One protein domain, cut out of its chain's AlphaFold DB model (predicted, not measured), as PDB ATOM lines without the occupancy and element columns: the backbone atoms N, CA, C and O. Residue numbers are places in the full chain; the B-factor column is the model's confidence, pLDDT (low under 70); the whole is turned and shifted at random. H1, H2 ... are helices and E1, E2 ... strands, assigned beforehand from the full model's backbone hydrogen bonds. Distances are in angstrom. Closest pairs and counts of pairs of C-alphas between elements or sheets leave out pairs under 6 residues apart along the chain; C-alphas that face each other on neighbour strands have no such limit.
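AT A GLANCE: This is residues 93 to 151 of the 152 residues of an uncharacterized protein of Mycobacterium noviomagense (UniProt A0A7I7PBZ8). With little regular structure, this is a small body of loops round a two-stranded hairpin, E1 and E2, with one short helix, H1, packed on E2. The long stretch 101 to 136 wraps round the hairpin. The 59 printed residues hold H1, E1 and E2 in that order, only 16 residues in named elements; the class is mixed, the sheet antiparallel. The whole is compact, radius of gyration of the C-alphas 10.3 A, spanning 26 by 22 by 18 A.

IN THESE COORDINATES: Find C-alpha 93 at (-1.318, 38.692, -35.768); H1 runs to residue 100, 10.6 A. E1 is residues 137 to 140, 10.0 A; E2, residues 147 to 150, 10.3 A, ends at (-1.318, 21.006, -40.713).

HOW THE PARTS SIT: In the hairpin, N 139 and O 148 are 2.8 A apart. Residues 124 to 125 pair antiparallel with 138 to 139 of E1. The closest C-alphas of H1 and E2, Asn 95 and Glu 147, are 5.5 A apart. In H1 every O i to N i+4 pair is within hydrogen-bond range.

THE WHOLE: The C-alphas farthest apart, Leu 119 and Glu 129, are 27.5 A apart. The printed part has no cut; H1 to E1 is a long link. No printed residue is under 70 in pLDDT.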
ATOM      1  N   GLU A  93      -2.073  38.837 -37.012       87.44
ATOM      2  CA  GLU A  93      -1.318  38.692 -35.768       87.44
ATOM      3  C   GLU A  93      -1.884  37.578 -34.885       87.44
ATOM      4  O   GLU A  93      -1.124  36.731 -34.410       87.44
ATOM      5  N   GLU A  94      -3.204  37.547 -34.699       90.44
ATOM      6  CA  GLU A  94      -3.875  36.520 -33.901       90.44
ATOM      7  C   GLU A  94      -3.713  35.138 -34.531       90.44
ATOM      8  O   GLU A  94      -3.328  34.193 -33.844       90.44
ATOM      9  N   ASN A  95      -3.924  35.022 -35.845       91.25
ATOM     10  CA  ASN A  95      -3.730  33.767 -36.569       91.25
ATOM     11  C   ASN A  95      -2.299  33.235 -36.406       91.25
ATOM     12  O   ASN A  95      -2.114  32.061 -36.077       91.25
ATOM     13  N   ARG A  96      -1.281  34.097 -36.536       89.50
ATOM     14  CA  ARG A  96       0.118  33.712 -36.282       89.50
ATOM     15  C   ARG A  96       0.332  33.245 -34.846       89.50
ATOM     16  O   ARG A  96       1.010  32.244 -34.630       89.50
ATOM     17  N   TRP A  97      -0.253  33.932 -33.868       90.56
ATOM     18  CA  TRP A  97      -0.137  33.558 -32.458       90.56
ATOM     19  C   TRP A  97      -0.772  32.189 -32.157       90.56
ATOM     20  O   TRP A  97      -0.159  31.347 -31.491       90.56
ATOM     21  N   PHE A  98      -1.960  31.917 -32.702       91.69
ATOM     22  CA  PHE A  98      -2.610  30.610 -32.574       91.69
ATOM     23  C   PHE A  98      -1.815  29.499 -33.261       91.69
ATOM     24  O   PHE A  98      -1.674  28.419 -32.696       91.69
ATOM     25  N   MET A  99      -1.267  29.750 -34.451       92.88
ATOM     26  CA  MET A  99      -0.455  28.764 -35.171       92.88
ATOM     27  C   MET A  99       0.874  28.473 -34.472       92.88
ATOM     28  O   MET A  99       1.305  27.324 -34.427       92.88
ATOM     29  N   ALA A 100       1.511  29.485 -33.877       87.81
ATOM     30  CA  ALA A 100       2.769  29.317 -33.152       87.81
ATOM     31  C   ALA A 100       2.630  28.441 -31.894       87.81
ATOM     32  O   ALA A 100       3.592  27.797 -31.483       87.81
ATOM     33  N   SER A 101       1.441  28.416 -31.285       88.31
ATOM     34  CA  SER A 101       1.134  27.606 -30.098       88.31
ATOM     35  C   SER A 101       0.490  26.252 -30.425       88.31
ATOM     36  O   SER A 101       0.246  25.446 -29.526       88.31
ATOM     37  N   GLN A 102       0.227  25.981 -31.704       89.38
ATOM     38  CA  GLN A 102      -0.423  24.762 -32.160       89.38
ATOM     39  C   GLN A 102       0.551  23.573 -32.165       89.38
ATOM     40  O   GLN A 102       1.695  23.683 -32.606       89.38
ATOM     41  N   ALA A 103       0.079  22.402 -31.730       89.81
ATOM     42  CA  ALA A 103       0.794  21.148 -31.944       89.81
ATOM     43  C   ALA A 103       0.688  20.698 -33.416       89.81
ATOM     44  O   ALA A 103      -0.352  20.930 -34.040       89.81
ATOM     45  N   PRO A 104       1.705  20.009 -33.970       90.81
ATOM     46  CA  PRO A 104       1.615  19.441 -35.310       90.81
ATOM     47  C   PRO A 104       0.433  18.474 -35.434       90.81
ATOM     48  O   PRO A 104       0.388  17.444 -34.762       90.81
ATOM     49  N   GLU A 105      -0.521  18.811 -36.298       87.19
ATOM     50  CA  GLU A 105      -1.698  17.991 -36.598       87.19
ATOM     51  C   GLU A 105      -1.513  17.309 -37.963       87.19
ATOM     52  O   GLU A 105      -1.106  17.994 -38.902       87.19
ATOM     53  N   PRO A 106      -1.790  16.002 -38.113       88.50
ATOM     54  CA  PRO A 106      -1.684  15.322 -39.404       88.50
ATOM     55  C   PRO A 106      -2.654  15.897 -40.444       88.50
ATOM     56  O   PRO A 106      -3.718  16.423 -40.107       88.50
ATOM     57  N   PHE A 107      -2.310  15.757 -41.724       87.12
ATOM     58  CA  PHE A 107      -3.191  16.171 -42.810       87.12
ATOM     59  C   PHE A 107      -4.528  15.412 -42.777       87.12
ATOM     60  O   PHE A 107      -4.571  14.186 -42.671       87.12
ATOM     61  N   SER A 108      -5.630  16.139 -42.967       83.56
ATOM     62  CA  SER A 108      -6.950  15.556 -43.224       83.56
ATOM     63  C   SER A 108      -7.671  16.357 -44.292       83.56
ATOM     64  O   SER A 108      -7.739  17.575 -44.182       83.56
ATOM     65  N   ALA A 109      -8.246  15.700 -45.303       82.06
ATOM     66  CA  ALA A 109      -8.979  16.378 -46.374       82.06
ATOM     67  C   ALA A 109     -10.153  17.211 -45.823       82.06
ATOM     68  O   ALA A 109     -10.282  18.392 -46.155       82.06
ATOM     69  N   ILE A 110     -10.929  16.620 -44.909       83.94
ATOM     70  CA  ILE A 110     -12.022  17.261 -44.168       83.94
ATOM     71  C   ILE A 110     -11.538  17.538 -42.745       83.94
ATOM     72  O   ILE A 110     -11.007  16.645 -42.084       83.94
ATOM     73  N   SER A 111     -11.719  18.760 -42.253       85.44
ATOM     74  CA  SER A 111     -11.232  19.162 -40.928       85.44
ATOM     75  C   SER A 111     -12.202  20.127 -40.260       85.44
ATOM     76  O   SER A 111     -12.786  20.972 -40.938       85.44
ATOM     77  N   ALA A 112     -12.349  20.037 -38.940       89.69
ATOM     78  CA  ALA A 112     -13.104  21.026 -38.177       89.69
ATOM     79  C   ALA A 112     -12.262  22.293 -37.997       89.69
ATOM     80  O   ALA A 112     -11.086  22.206 -37.646       89.69
ATOM     81  N   CYS A 113     -12.856  23.470 -38.194       88.19
ATOM     82  CA  CYS A 113     -12.211  24.721 -37.833       88.19
ATOM     83  C   CYS A 113     -12.003  24.734 -36.311       88.19
ATOM     84  O   CYS A 113     -12.983  24.681 -35.564       88.19
ATOM     85  N   PRO A 114     -10.769  24.891 -35.813       89.00
ATOM     86  CA  PRO A 114     -10.501  24.801 -34.382       89.00
ATOM     87  C   PRO A 114     -11.063  25.983 -33.567       89.00
ATOM     88  O   PRO A 114     -10.863  26.035 -32.358       89.00
ATOM     89  N   SER A 115     -11.686  26.981 -34.212       86.94
ATOM     90  CA  SER A 115     -12.363  28.101 -33.539       86.94
ATOM     91  C   SER A 115     -13.885  27.975 -33.580       86.94
ATOM     92  O   SER A 115     -14.498  27.938 -32.521       86.94
ATOM     93  N   CYS A 116     -14.497  27.913 -34.768       81.94
ATOM     94  CA  CYS A 116     -15.961  27.880 -34.899       81.94
ATOM     95  C   CYS A 116     -16.545  26.471 -35.076       81.94
ATOM     96  O   CYS A 116     -17.758  26.322 -35.119       81.94
ATOM     97  N   GLY A 117     -15.705  25.441 -35.206       84.62
ATOM     98  CA  GLY A 117     -16.146  24.059 -35.391       84.62
ATOM     99  C   GLY A 117     -16.599  23.699 -36.807       84.62
ATOM    100  O   GLY A 117     -16.927  22.539 -37.035       84.62
ATOM    101  N   ASP A 118     -16.584  24.639 -37.761       83.00
ATOM    102  CA  ASP A 118     -17.018  24.394 -39.143       83.00
ATOM    103  C   ASP A 118     -16.274  23.208 -39.779       83.00
ATOM    104  O   ASP A 118     -15.042  23.205 -39.862       83.00
ATOM    105  N   LEU A 119     -17.016  22.183 -40.194       84.69
ATOM    106  CA  LEU A 119     -16.482  20.890 -40.617       84.69
ATOM    107  C   LEU A 119     -16.669  20.714 -42.123       84.69
ATOM    108  O   LEU A 119     -17.714  20.267 -42.589       84.69
ATOM    109  N   THR A 120     -15.629  21.056 -42.878       81.06
ATOM    110  CA  THR A 120     -15.645  21.037 -44.345       81.06
ATOM    111  C   THR A 120     -14.240  20.792 -44.910       81.06
ATOM    112  O   THR A 120     -13.266  20.596 -44.172       81.06
ATOM    113  N   VAL A 121     -14.124  20.775 -46.238       85.81
ATOM    114  CA  VAL A 121     -12.844  20.906 -46.936       85.81
ATOM    115  C   VAL A 121     -12.480  22.387 -46.942       85.81
ATOM    116  O   VAL A 121     -12.977  23.161 -47.754       85.81
ATOM    117  N   HIS A 122     -11.637  22.797 -46.000       86.19
ATOM    118  CA  HIS A 122     -11.208  24.190 -45.908       86.19
ATOM    119  C   HIS A 122     -10.172  24.519 -46.990       86.19
ATOM    120  O   HIS A 122      -9.269  23.703 -47.221       86.19
ATOM    121  N   PRO A 123     -10.243  25.711 -47.608       84.88
ATOM    122  CA  PRO A 123      -9.199  26.210 -48.490       84.88
ATOM    123  C   PRO A 123      -7.822  26.138 -47.831       84.88
ATOM    124  O   PRO A 123      -7.672  26.427 -46.642       84.88
ATOM    125  N   ALA A 124      -6.812  25.782 -48.623       89.62
ATOM    126  CA  ALA A 124      -5.440  25.661 -48.156       89.62
ATOM    127  C   ALA A 124      -4.466  26.472 -49.019       89.62
ATOM    128  O   ALA A 124      -4.591  26.545 -50.247       89.62
ATOM    129  N   ARG A 125      -3.455  27.052 -48.370       90.69
ATOM    130  CA  ARG A 125      -2.330  27.760 -48.993       90.69
ATOM    131  C   ARG A 125      -0.994  27.150 -48.571       90.69
ATOM    132  O   ARG A 125      -0.908  26.412 -47.588       90.69
ATOM    133  N   ARG A 126       0.069  27.498 -49.305       89.19
ATOM    134  CA  ARG A 126       1.443  27.215 -48.869       89.19
ATOM    135  C   ARG A 126       1.760  27.985 -47.584       89.19
ATOM    136  O   ARG A 126       1.355  29.149 -47.472       89.19
ATOM    137  N   PRO A 127       2.514  27.373 -46.660       91.75
ATOM    138  CA  PRO A 127       3.173  28.103 -45.591       91.75
ATOM    139  C   PRO A 127       4.118  29.166 -46.165       91.75
ATOM    140  O   PRO A 127       4.799  28.950 -47.170       91.75
ATOM    141  N   SER A 128       4.120  30.320 -45.521       89.56
ATOM    142  CA  SER A 128       5.050  31.429 -45.700       89.56
ATOM    143  C   SER A 128       6.193  31.331 -44.686       89.56
ATOM    144  O   SER A 128       6.140  30.525 -43.760       89.56
ATOM    145  N   GLU A 129       7.212  32.184 -44.811       88.31
ATOM    146  CA  GLU A 129       8.326  32.230 -43.846       88.31
ATOM    147  C   GLU A 129       7.880  32.558 -42.411       88.31
ATOM    148  O   GLU A 129       8.568  32.205 -41.459       88.31
ATOM    149  N   SER A 130       6.733  33.225 -42.248       86.56
ATOM    150  CA  SER A 130       6.174  33.557 -40.933       86.56
ATOM    151  C   SER A 130       5.323  32.448 -40.311       86.56
ATOM    152  O   SER A 130       4.893  32.593 -39.166       86.56
ATOM    153  N   ASP A 131       5.047  31.374 -41.052       92.44
ATOM    154  CA  ASP A 131       4.252  30.245 -40.575       92.44
ATOM    155  C   ASP A 131       5.139  29.188 -39.883       92.44
ATOM    156  O   ASP A 131       6.364  29.192 -40.043       92.44
ATOM    157  N   PRO A 132       4.559  28.259 -39.099       92.44
ATOM    158  CA  PRO A 132       5.342  27.233 -38.421       92.44
ATOM    159  C   PRO A 132       6.148  26.375 -39.405       92.44
ATOM    160  O   PRO A 132       5.613  25.870 -40.388       92.44
ATOM    161  N   SER A 133       7.428  26.134 -39.105       91.12
ATOM    162  CA  SER A 133       8.345  25.405 -40.001       91.12
ATOM    163  C   SER A 133       7.964  23.941 -40.245       91.12
ATOM    164  O   SER A 133       8.417  23.334 -41.212       91.12
ATOM    165  N   TRP A 134       7.141  23.367 -39.368       92.06
ATOM    166  CA  TRP A 134       6.598  22.018 -39.510       92.06
ATOM    167  C   TRP A 134       5.339  21.967 -40.385       92.06
ATOM    168  O   TRP A 134       4.910  20.874 -40.761       92.06
ATOM    169  N   ALA A 135       4.730  23.117 -40.690       92.19
ATOM    170  CA  ALA A 135       3.513  23.178 -41.477       92.19
ATOM    171  C   ALA A 135       3.794  22.696 -42.904       92.19
ATOM    172  O   ALA A 135       4.714  23.161 -43.573       92.19
ATOM    173  N   ALA A 136       2.972  21.771 -43.383       92.38
ATOM    174  CA  ALA A 136       2.917  21.394 -44.786       92.38
ATOM    175  C   ALA A 136       1.933  22.289 -45.547       92.38
ATOM    176  O   ALA A 136       2.193  22.671 -46.688       92.38
ATOM    177  N   ILE A 137       0.815  22.635 -44.901       93.25
ATOM    178  CA  ILE A 137      -0.247  23.482 -45.443       93.25
ATOM    179  C   ILE A 137      -0.795  24.408 -44.359       93.25
ATOM    180  O   ILE A 137      -0.763  24.070 -43.174       93.25
ATOM    181  N   ILE A 138      -1.346  25.547 -44.780       93.38
ATOM    182  CA  ILE A 138      -2.123  26.438 -43.915       93.38
ATOM    183  C   ILE A 138      -3.561  26.444 -44.409       93.38
ATOM    184  O   ILE A 138      -3.802  26.737 -45.582       93.38
ATOM    185  N   ARG A 139      -4.505  26.098 -43.535       92.62
ATOM    186  CA  ARG A 139      -5.942  26.125 -43.814       92.62
ATOM    187  C   ARG A 139      -6.546  27.455 -43.408       92.62
ATOM    188  O   ARG A 139      -6.060  28.084 -42.475       92.62
ATOM    189  N   HIS A 140      -7.621  27.835 -44.086       90.62
ATOM    190  CA  HIS A 140      -8.376  29.059 -43.840       90.62
ATOM    191  C   HIS A 140      -9.868  28.758 -43.713       90.62
ATOM    192  O   HIS A 140     -10.454  28.166 -44.615       90.62
ATOM    193  N   CYS A 141     -10.497  29.195 -42.622       87.69
ATOM    194  CA  CYS A 141     -11.934  29.026 -42.428       87.69
ATOM    195  C   CYS A 141     -12.719  30.171 -43.078       87.69
ATOM    196  O   CYS A 141     -12.598  31.323 -42.666       87.69
ATOM    197  N   ALA A 142     -13.603  29.861 -44.028       83.00
ATOM    198  CA  ALA A 142     -14.448  30.868 -44.675       83.00
ATOM    199  C   ALA A 142     -15.467  31.522 -43.715       83.00
ATOM    200  O   ALA A 142     -15.885  32.655 -43.951       83.00
ATOM    201  N   VAL A 143     -15.835  30.840 -42.621       81.94
ATOM    202  CA  VAL A 143     -16.825  31.317 -41.640       81.94
ATOM    203  C   VAL A 143     -16.232  32.352 -40.683       81.94
ATOM    204  O   VAL A 143     -16.766  33.451 -40.565       81.94
ATOM    205  N   CYS A 144     -15.129  32.023 -40.000       83.31
ATOM    206  CA  CYS A 144     -14.533  32.898 -38.980       83.31
ATOM    207  C   CYS A 144     -13.184  33.516 -39.372       83.31
ATOM    208  O   CYS A 144     -12.604  34.252 -38.579       83.31
ATOM    209  N   GLN A 145     -12.682  33.234 -40.579       87.12
ATOM    210  CA  GLN A 145     -11.399  33.731 -41.099       87.12
ATOM    211  C   GLN A 145     -10.174  33.306 -40.268       87.12
ATOM    212  O   GLN A 145      -9.105  33.909 -40.358       87.12
ATOM    213  N   ARG A 146     -10.318  32.256 -39.449       91.38
ATOM    214  CA  ARG A 146      -9.196  31.667 -38.720       91.38
ATOM    215  C   ARG A 146      -8.306  30.861 -39.660       91.38
ATOM    216  O   ARG A 146      -8.815  30.021 -40.404       91.38
ATOM    217  N   GLU A 147      -6.997  31.031 -39.511       93.81
ATOM    218  CA  GLU A 147      -5.987  30.161 -40.111       93.81
ATOM    219  C   GLU A 147      -5.404  29.158 -39.097       93.81
ATOM    220  O   GLU A 147      -5.336  29.427 -37.892       93.81
ATOM    221  N   TRP A 148      -5.002  27.977 -39.576       94.50
ATOM    222  CA  TRP A 148      -4.262  26.985 -38.785       94.50
ATOM    223  C   TRP A 148      -3.369  26.104 -39.661       94.50
ATOM    224  O   TRP A 148      -3.618  25.932 -40.856       94.50
ATOM    225  N   ALA A 149      -2.322  25.536 -39.067       94.75
ATOM    226  CA  ALA A 149      -1.331  24.735 -39.773       94.75
ATOM    227  C   ALA A 149      -1.651  23.233 -39.706       94.75
ATOM    228  O   ALA A 149      -2.158  22.745 -38.700       94.75
ATOM    229  N   GLN A 150      -1.321  22.474 -40.750       93.06
ATOM    230  CA  GLN A 150      -1.318  21.006 -40.713       93.06
ATOM    231  C   GLN A 150       0.006  20.469 -41.252       93.06
ATOM    232  O   GLN A 150       0.577  21.019 -42.196       93.06
ATOM    233  N   ALA A 151       0.496  19.407 -40.623       90.75
ATOM    234  CA  ALA A 151       1.629  18.610 -41.063       90.75
ATOM    235  C   ALA A 151       1.234  17.696 -42.240       90.75
ATOM    236  O   ALA A 151       0.084  17.695 -42.681       90.75
TER     237      ALA A 151